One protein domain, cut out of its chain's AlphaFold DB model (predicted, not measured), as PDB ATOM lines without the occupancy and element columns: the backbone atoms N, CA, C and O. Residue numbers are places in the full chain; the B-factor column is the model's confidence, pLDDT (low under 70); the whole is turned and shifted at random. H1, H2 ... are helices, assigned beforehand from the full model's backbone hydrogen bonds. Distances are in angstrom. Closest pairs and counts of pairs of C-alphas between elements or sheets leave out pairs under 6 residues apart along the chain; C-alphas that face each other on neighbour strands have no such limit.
ATOM      1  N   THR A 161      48.468   8.946  29.128       97.50
ATOM      2  CA  THR A 161      47.837   7.800  29.782       97.50
ATOM      3  C   THR A 161      46.322   7.854  29.588       97.50
ATOM      4  O   THR A 161      45.729   8.911  29.354       97.50
ATOM      5  N   THR A 162      45.661   6.700  29.663       97.19
ATOM      6  CA  THR A 162      44.198   6.633  29.524       97.19
ATOM      7  C   THR A 162      43.501   7.437  30.623       97.19
ATOM      8  O   THR A 162      42.460   8.046  30.385       97.19
ATOM      9  N   GLU A 163      44.095   7.467  31.815       97.38
ATOM     10  CA  GLU A 163      43.648   8.216  32.985       97.38
ATOM     11  C   GLU A 163      43.701   9.729  32.745       97.38
ATOM     12  O   GLU A 163      42.715  10.411  33.021       97.38
ATOM     13  N   GLU A 164      44.795  10.238  32.166       97.69
ATOM     14  CA  GLU A 164      44.928  11.652  31.786       97.69
ATOM     15  C   GLU A 164      43.841  12.063  30.789       97.69
ATOM     16  O   GLU A 164      43.163  13.072  30.980       97.69
ATOM     17  N   VAL A 165      43.611  11.250  29.753       98.31
ATOM     18  CA  VAL A 165      42.563  11.528  28.759       98.31
ATOM     19  C   VAL A 165      41.171  11.491  29.397       98.31
ATOM     20  O   VAL A 165      40.321  12.328  29.092       98.31
ATOM     21  N   MET A 166      40.915  10.548  30.306       98.31
ATOM     22  CA  MET A 166      39.656  10.493  31.054       98.31
ATOM     23  C   MET A 166      39.457  11.729  31.942       98.31
ATOM     24  O   MET A 166      38.333  12.221  32.054       98.31
ATOM     25  N   GLU A 167      40.516  12.249  32.561       98.25
ATOM     26  CA  GLU A 167      40.458  13.472  33.366       98.25
ATOM     27  C   GLU A 167      40.176  14.713  32.507       98.25
ATOM     28  O   GLU A 167      39.254  15.472  32.823       98.25
ATOM     29  N   GLU A 168      40.847  14.854  31.358       98.06
ATOM     30  CA  GLU A 168      40.560  15.914  30.378       98.06
ATOM     31  C   GLU A 168      39.085  15.871  29.917       98.06
ATOM     32  O   GLU A 168      38.399  16.898  29.861       98.06
ATOM     33  N   LEU A 169      38.548  14.677  29.631       98.31
ATOM     34  CA  LEU A 169      37.147  14.511  29.226       98.31
ATOM     35  C   LEU A 169      36.159  14.874  30.345       98.31
ATOM     36  O   LEU A 169      35.100  15.459  30.071       98.31
ATOM     37  N   ARG A 170      36.488  14.574  31.605       98.31
ATOM     38  CA  ARG A 170      35.684  14.997  32.763       98.31
ATOM     39  C   ARG A 170      35.697  16.512  32.923       98.31
ATOM     40  O   ARG A 170      34.638  17.091  33.173       98.31
ATOM     41  N   GLU A 171      36.837  17.168  32.721       98.38
ATOM     42  CA  GLU A 171      36.922  18.630  32.777       98.38
ATOM     43  C   GLU A 171      36.059  19.287  31.689       98.38
ATOM     44  O   GLU A 171      35.263  20.189  31.974       98.38
ATOM     45  N   VAL A 172      36.119  18.782  30.454       98.31
ATOM     46  CA  VAL A 172      35.253  19.249  29.356       98.31
ATOM     47  C   VAL A 172      33.773  19.037  29.688       98.31
ATOM     48  O   VAL A 172      32.938  19.908  29.432       98.31
ATOM     49  N   THR A 173      33.434  17.909  30.310       98.31
ATOM     50  CA  THR A 173      32.066  17.599  30.752       98.31
ATOM     51  C   THR A 173      31.591  18.558  31.847       98.31
ATOM     52  O   THR A 173      30.446  19.031  31.824       98.31
ATOM     53  N   TYR A 174      32.476  18.921  32.776       98.38
ATOM     54  CA  TYR A 174      32.201  19.930  33.794       98.38
ATOM     55  C   TYR A 174      31.922  21.300  33.159       98.38
ATOM     56  O   TYR A 174      30.890  21.912  33.441       98.38
ATOM     57  N   GLN A 175      32.767  21.744  32.225       98.44
ATOM     58  CA  GLN A 175      32.551  22.995  31.487       98.44
ATOM     59  C   GLN A 175      31.244  22.968  30.680       98.44
ATOM     60  O   GLN A 175      30.511  23.956  30.639       98.44
ATOM     61  N   TYR A 176      30.909  21.827  30.071       98.38
ATOM     62  CA  TYR A 176      29.675  21.665  29.309       98.38
ATOM     63  C   TYR A 176      28.422  21.770  30.188       98.38
ATOM     64  O   TYR A 176      27.444  22.406  29.785       98.38
ATOM     65  N   THR A 177      28.427  21.164  31.377       98.44
ATOM     66  CA  THR A 177      27.267  21.149  32.288       98.44
ATOM     67  C   THR A 177      27.121  22.427  33.116       98.44
ATOM     68  O   THR A 177      26.010  22.742  33.564       98.44
ATOM     69  N   ASN A 178      28.203  23.188  33.284       98.38
ATOM     70  CA  ASN A 178      28.222  24.464  33.991       98.38
ATOM     71  C   ASN A 178      27.670  25.609  33.119       98.38
ATOM     72  O   ASN A 178      28.404  26.389  32.518       98.38
ATOM     73  N   CYS A 179      26.343  25.687  33.031       98.12
ATOM     74  CA  CYS A 179      25.620  26.753  32.335       98.12
ATOM     75  C   CYS A 179      24.918  27.681  33.328       98.12
ATOM     76  O   CYS A 179      24.455  27.235  34.375       98.12
ATOM     77  N   ALA A 180      24.780  28.961  32.967       98.38
ATOM     78  CA  ALA A 180      24.095  29.951  33.800       98.38
ATOM     79  C   ALA A 180      22.579  29.694  33.924       98.38
ATOM     80  O   ALA A 180      21.985  30.024  34.948       98.38
ATOM     81  N   ASP A 181      21.949  29.108  32.899       98.50
ATOM     82  CA  ASP A 181      20.536  28.725  32.947       98.50
ATOM     83  C   ASP A 181      20.374  27.368  33.665       98.50
ATOM     84  O   ASP A 181      20.901  26.353  33.187       98.50
ATOM     85  N   PRO A 182      19.630  27.306  34.787       98.06
ATOM     86  CA  PRO A 182      19.422  26.064  35.525       98.06
ATOM     87  C   PRO A 182      18.654  25.001  34.725       98.06
ATOM     88  O   PRO A 182      18.909  23.809  34.906       98.06
ATOM     89  N   VAL A 183      17.737  25.399  33.836       98.50
ATOM     90  CA  VAL A 183      16.969  24.458  33.003       98.50
ATOM     91  C   VAL A 183      17.882  23.825  31.960       98.50
ATOM     92  O   VAL A 183      17.851  22.609  31.755       98.50
ATOM     93  N   GLU A 184      18.742  24.630  31.338       98.56
ATOM     94  CA  GLU A 184      19.722  24.127  30.379       98.56
ATOM     95  C   GLU A 184      20.780  23.249  31.058       98.56
ATOM     96  O   GLU A 184      21.081  22.167  30.550       98.56
ATOM     97  N   SER A 185      21.302  23.660  32.220       98.31
ATOM     98  CA  SER A 185      22.258  22.851  32.990       98.31
ATOM     99  C   SER A 185      21.672  21.476  33.329       98.31
ATOM    100  O   SER A 185      22.332  20.461  33.104       98.31
ATOM    101  N   ALA A 186      20.410  21.412  33.771       98.50
ATOM    102  CA  ALA A 186      19.725  20.145  34.031       98.50
ATOM    103  C   ALA A 186      19.596  19.279  32.764       98.50
ATOM    104  O   ALA A 186      19.918  18.091  32.790       98.50
ATOM    105  N   ALA A 187      19.204  19.872  31.632       98.62
ATOM    106  CA  ALA A 187      19.099  19.153  30.360       98.62
ATOM    107  C   ALA A 187      20.462  18.654  29.836       98.62
ATOM    108  O   ALA A 187      20.540  17.604  29.192       98.62
ATOM    109  N   ARG A 188      21.552  19.392  30.079       98.56
ATOM    110  CA  ARG A 188      22.916  18.966  29.726       98.56
ATOM    111  C   ARG A 188      23.411  17.846  30.635       98.56
ATOM    112  O   ARG A 188      23.929  16.865  30.115       98.56
ATOM    113  N   LYS A 189      23.181  17.943  31.947       98.56
ATOM    114  CA  LYS A 189      23.492  16.871  32.907       98.56
ATOM    115  C   LYS A 189      22.783  15.567  32.552       98.56
ATOM    116  O   LYS A 189      23.426  14.528  32.561       98.56
ATOM    117  N   GLN A 190      21.507  15.625  32.158       98.50
ATOM    118  CA  GLN A 190      20.785  14.427  31.724       98.50
ATOM    119  C   GLN A 190      21.443  13.770  30.502       98.50
ATOM    120  O   GLN A 190      21.645  12.565  30.499       98.50
ATOM    121  N   ARG A 191      21.837  14.558  29.493       98.44
ATOM    122  CA  ARG A 191      22.530  14.027  28.306       98.44
ATOM    123  C   ARG A 191      23.888  13.406  28.634       98.44
ATOM    124  O   ARG A 191      24.246  12.406  28.025       98.44
ATOM    125  N   VAL A 192      24.629  14.002  29.567       98.31
ATOM    126  CA  VAL A 192      25.904  13.453  30.051       98.31
ATOM    127  C   VAL A 192      25.670  12.120  30.758       98.31
ATOM    128  O   VAL A 192      26.285  11.136  30.364       98.31
ATOM    129  N   LEU A 193      24.728  12.063  31.705       98.31
ATOM    130  CA  LEU A 193      24.371  10.826  32.409       98.31
ATOM    131  C   LEU A 193      23.932   9.727  31.438       98.31
ATOM    132  O   LEU A 193      24.390   8.594  31.549       98.31
ATOM    133  N   ASP A 194      23.091  10.057  30.454       98.50
ATOM    134  CA  ASP A 194      22.675   9.098  29.431       98.50
ATOM    135  C   ASP A 194      23.898   8.562  28.657       98.50
ATOM    136  O   ASP A 194      23.983   7.362  28.408       98.50
ATOM    137  N   GLY A 195      24.873   9.412  28.315       97.88
ATOM    138  CA  GLY A 195      26.106   9.002  27.635       97.88
ATOM    139  C   GLY A 195      27.055   8.160  28.495       97.88
ATOM    140  O   GLY A 195      27.630   7.193  27.993       97.88
ATOM    141  N   GLU A 196      27.182   8.481  29.782       97.31
ATOM    142  CA  GLU A 196      27.960   7.708  30.762       97.31
ATOM    143  C   GLU A 196      27.362   6.314  30.975       97.31
ATOM    144  O   GLU A 196      28.090   5.325  30.973       97.31
ATOM    145  N   VAL A 197      26.030   6.199  31.037       98.25
ATOM    146  CA  VAL A 197      25.338   4.896  31.086       98.25
ATOM    147  C   VAL A 197      25.674   4.028  29.865       98.25
ATOM    148  O   VAL A 197      25.677   2.802  29.963       98.25
ATOM    149  N   HIS A 198      25.980   4.643  28.720       98.19
ATOM    150  CA  HIS A 198      26.374   3.940  27.496       98.19
ATOM    151  C   HIS A 198      27.894   3.715  27.384       98.19
ATOM    152  O   HIS A 198      28.341   3.158  26.382       98.19
ATOM    153  N   GLY A 199      28.690   4.140  28.372       97.75
ATOM    154  CA  GLY A 199      30.152   4.011  28.358       97.75
ATOM    155  C   GLY A 199      30.840   4.842  27.267       97.75
ATOM    156  O   GLY A 199      31.908   4.475  26.769       97.75
ATOM    157  N   LEU A 200      30.210   5.937  26.816       97.75
ATOM    158  CA  LEU A 200      30.744   6.748  25.714       97.75
ATOM    159  C   LEU A 200      32.029   7.491  26.099       97.75
ATOM    160  O   LEU A 200      32.830   7.811  25.217       97.75
ATOM    161  N   MET A 201      32.232   7.777  27.387       97.88
ATOM    162  CA  MET A 201      33.420   8.478  27.877       97.88
ATOM    163  C   MET A 201      34.655   7.581  27.762       97.88
ATOM    164  O   MET A 201      35.644   7.973  27.145       97.88
ATOM    165  N   GLU A 202      34.547   6.343  28.240       97.75
ATOM    166  CA  GLU A 202      35.590   5.321  28.170       97.75
ATOM    167  C   GLU A 202      35.906   4.962  26.716       97.75
ATOM    168  O   GLU A 202      37.072   4.894  26.325       97.75
ATOM    169  N   GLN A 203      34.873   4.804  25.878       98.44
ATOM    170  CA  GLN A 203      35.056   4.542  24.450       98.44
ATOM    171  C   GLN A 203      35.790   5.692  23.744       98.44
ATOM    172  O   GLN A 203      36.647   5.456  22.886       98.44
ATOM    173  N   SER A 204      35.466   6.938  24.097       98.31
ATOM    174  CA  SER A 204      36.121   8.119  23.530       98.31
ATOM    175  C   SER A 204      37.581   8.201  23.968       98.31
ATOM    176  O   SER A 204      38.446   8.389  23.115       98.31
ATOM    177  N   ALA A 205      37.872   7.977  25.254       98.25
ATOM    178  CA  ALA A 205      39.240   7.951  25.770       98.25
ATOM    179  C   ALA A 205      40.087   6.870  25.084       98.25
ATOM    180  O   ALA A 205      41.155   7.172  24.553       98.25
ATOM    181  N   ALA A 206      39.568   5.642  24.987       98.12
ATOM    182  CA  ALA A 206      40.244   4.545  24.294       98.12
ATOM    183  C   ALA A 206      40.522   4.879  22.818       98.12
ATOM    184  O   ALA A 206      41.595   4.578  22.299       98.12
ATOM    185  N   THR A 207      39.578   5.543  22.144       98.25
ATOM    186  CA  THR A 207      39.749   5.969  20.747       98.25
ATOM    187  C   THR A 207      40.840   7.031  20.608       98.25
ATOM    188  O   THR A 207      41.628   6.966  19.666       98.25
ATOM    189  N   ILE A 208      40.905   8.002  21.524       97.94
ATOM    190  CA  ILE A 208      41.925   9.060  21.515       97.94
ATOM    191  C   ILE A 208      43.315   8.451  21.717       97.94
ATOM    192  O   ILE A 208      44.192   8.681  20.885       97.94
ATOM    193  N   VAL A 209      43.484   7.618  22.746       98.06
ATOM    194  CA  VAL A 209      44.766   6.960  23.045       98.06
ATOM    195  C   VAL A 209      45.212   6.076  21.879       98.06
ATOM    196  O   VAL A 209      46.355   6.171  21.441       98.06
ATOM    197  N   ALA A 210      44.310   5.273  21.304       97.69
ATOM    198  CA  ALA A 210      44.638   4.424  20.158       97.69
ATOM    199  C   ALA A 210      45.088   5.239  18.930       97.69
ATOM    200  O   ALA A 210      46.035   4.860  18.243       97.69
ATOM    201  N   ARG A 211      44.436   6.378  18.660       97.50
ATOM    202  CA  ARG A 211      44.817   7.280  17.559       97.50
ATOM    203  C   ARG A 211      46.142   7.979  17.806       97.50
ATOM    204  O   ARG A 211      46.905   8.179  16.864       97.50
ATOM    205  N   GLU A 212      46.408   8.362  19.046       96.75
ATOM    206  CA  GLU A 212      47.680   8.962  19.429       96.75
ATOM    207  C   GLU A 212      48.821   7.954  19.273       96.75
ATOM    208  O   GLU A 212      49.827   8.269  18.642       96.75
ATOM    209  N   GLN A 213      48.625   6.715  19.730       96.56
ATOM    210  CA  GLN A 213      49.577   5.620  19.532       96.56
ATOM    211  C   GLN A 213      49.821   5.331  18.044       96.56
ATOM    212  O   GLN A 213      50.974   5.235  17.624       96.56
ATOM    213  N   GLU A 214      48.765   5.265  17.225       96.56
ATOM    214  CA  GLU A 214      48.872   5.096  15.768       96.56
ATOM    215  C   GLU A 214      49.694   6.232  15.133       96.56
ATOM    216  O   GLU A 214      50.588   5.985  14.322       96.56
ATOM    217  N   ALA A 215      49.435   7.482  15.527       95.31
ATOM    218  CA  ALA A 215      50.156   8.644  15.021       95.31
ATOM    219  C   ALA A 215      51.636   8.638  15.438       95.31
ATOM    220  O   ALA A 215      52.506   8.958  14.622       95.31
ATOM    221  N   GLN A 216      51.935   8.246  16.677       94.12
ATOM    222  CA  GLN A 216      53.310   8.109  17.152       94.12
ATOM    223  C   GLN A 216      54.051   6.986  16.426       94.12
ATOM    224  O   GLN A 216      55.191   7.174  16.003       94.12
ATOM    225  N   GLN A 217      53.400   5.846  16.205       94.88
ATOM    226  CA  GLN A 217      54.004   4.743  15.469       94.88
ATOM    227  C   GLN A 217      54.253   5.119  14.005       94.88
ATOM    228  O   GLN A 217      55.335   4.862  13.486       94.88
ATOM    229  N   ALA A 218      53.311   5.810  13.358       94.81
ATOM    230  CA  ALA A 218      53.505   6.334  12.007       94.81
ATOM    231  C   ALA A 218      54.686   7.320  11.934       94.81
ATOM    232  O   ALA A 218      55.454   7.294  10.966       94.81
ATOM    233  N   TYR A 219      54.864   8.159  12.958       93.75
ATOM    234  CA  TYR A 219      56.005   9.069  13.059       93.75
ATOM    235  C   TYR A 219      57.334   8.311  13.165       93.75
ATOM    236  O   TYR A 219      58.259   8.600  12.405       93.75
ATOM    237  N   ILE A 220      57.414   7.310  14.047       92.31
ATOM    238  CA  ILE A 220      58.614   6.481  14.224       92.31
ATOM    239  C   ILE A 220      58.947   5.740  12.926       92.31
ATOM    240  O   ILE A 220      60.077   5.831  12.453       92.31
ATOM    241  N   THR A 221      57.967   5.083  12.298       93.69
ATOM    242  CA  THR A 221      58.164   4.367  11.026       93.69
ATOM    243  C   THR A 221      58.677   5.293   9.923       93.69
ATOM    244  O   THR A 221      59.582   4.923   9.182       93.69
ATOM    245  N   THR A 222      58.145   6.517   9.833       92.38
ATOM    246  CA  THR A 222      58.609   7.499   8.838       92.38
ATOM    247  C   THR A 222      60.054   7.919   9.104       92.38
ATOM    248  O   THR A 222      60.840   8.017   8.168       92.38
ATOM    249  N   ARG A 223      60.432   8.123  10.373       89.25
ATOM    250  CA  ARG A 223      61.805   8.488  10.755       89.25
ATOM    251  C   ARG A 223      62.816   7.376  10.509       89.25
ATOM    252  O   ARG A 223      63.912   7.664  10.049       89.25
ATOM    253  N   VAL A 224      62.455   6.125  10.789       90.44
ATOM    254  CA  VAL A 224      63.329   4.975  10.517       90.44
ATOM    255  C   VAL A 224      63.582   4.843   9.013       90.44
ATOM    256  O   VAL A 224      64.730   4.704   8.604       90.44
ATOM    257  N   ALA A 225      62.541   5.002   8.188       91.06
ATOM    258  CA  ALA A 225      62.681   4.969   6.733       91.06
ATOM    259  C   ALA A 225      63.563   6.107   6.178       91.06
ATOM    260  O   ALA A 225      64.253   5.913   5.183       91.06
ATOM    261  N   GLU A 226      63.566   7.292   6.802       87.56
ATOM    262  CA  GLU A 226      64.467   8.390   6.410       87.56
ATOM    263  C   GLU A 226      65.945   8.042   6.657       87.56
ATOM    264  O   GLU A 226      66.787   8.357   5.820       87.56
ATOM    265  N   ILE A 227      66.252   7.359   7.765       86.62
ATOM    266  CA  ILE A 227      67.629   6.983   8.134       86.62
ATOM    267  C   ILE A 227      68.177   5.892   7.201       86.62
ATOM    268  O   ILE A 227      69.348   5.932   6.827       86.62
ATOM    269  N   GLU A 228      67.347   4.930   6.789       84.56
ATOM    270  CA  GLU A 228      67.768   3.877   5.852       84.56
ATOM    271  C   GLU A 228      68.179   4.452   4.485       84.56
ATOM    272  O   GLU A 228      69.197   4.041   3.929       84.56
ATOM    273  N   VAL A 229      67.459   5.462   3.981       84.56
ATOM    274  CA  VAL A 229      67.775   6.110   2.694       84.56
ATOM    275  C   VAL A 229      69.104   6.873   2.738       84.56
ATOM    276  O   VAL A 229      69.810   6.930   1.731       84.56
TER     277      VAL A 229
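Overview. This is residues 161 to 229 of the 408 residues of the protein "(rape) hypothetical protein" of Brassica napus (UniProt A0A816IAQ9). Two helices of like length, H1 and H2, make a narrow V, and the first part of a much longer helix, H3, closes its open side into a slim triangle by packing on the first half of H1. The rest of H3, residues 211 to 229, sticks out as a long free arm; without the stretches that stand free, residues 193 to 199 and 211 to 229, the body spans 36 by 15 by 10 A. The printed part has 69 residues with three named helices in the order H1, H2, H3 and no named strand; the class is all helix. It is extended, with a radius of gyration of the C-alphas of 18.1 A and spans of 62 by 24 by 15 A.

Arrangement. H1, residues 162 to 177, touches H2, residues 182 to 197, with residues 173 to 177 alone; the closest C-alphas, of Thr 177 and Ser 185, are 5.3 A apart. They form a helical hairpin, running opposite ways at a shallow tilt of 28 degrees. H3, residues 200 to 229, touches H1 with residues 201 to 209 alone, and the closest C-alphas are those of Val 165 and Ala 205, 5.7 A apart. These two run opposite ways at a steep tilt of 49 degrees. H2 and H3 are close but not clearly touching, the C-alphas of Gly 195 and Met 201 being the closest at 7.3 A. In H1, H2 and H3 every O i to N i+4 pair is within hydrogen-bond range.

Along the chain. H1 begins with C-alpha 162 at (44.198, 6.633, 29.524) and is 22.5 A long. H2 begins with C-alpha 182 at (19.422, 26.064, 35.525) and is 22.4 A long. H3 is 43.6 A long and ends with C-alpha 229 at (67.775, 6.110, 2.694).

Size, cuts and confidence. The two C-alphas farthest apart, of Val 183 and Val 229, are 61.9 A apart. The links H1 to H2 and H2 to H3 are tight. The printed part has no cut. Its mean pLDDT is 96.5, and no printed residue is under 70.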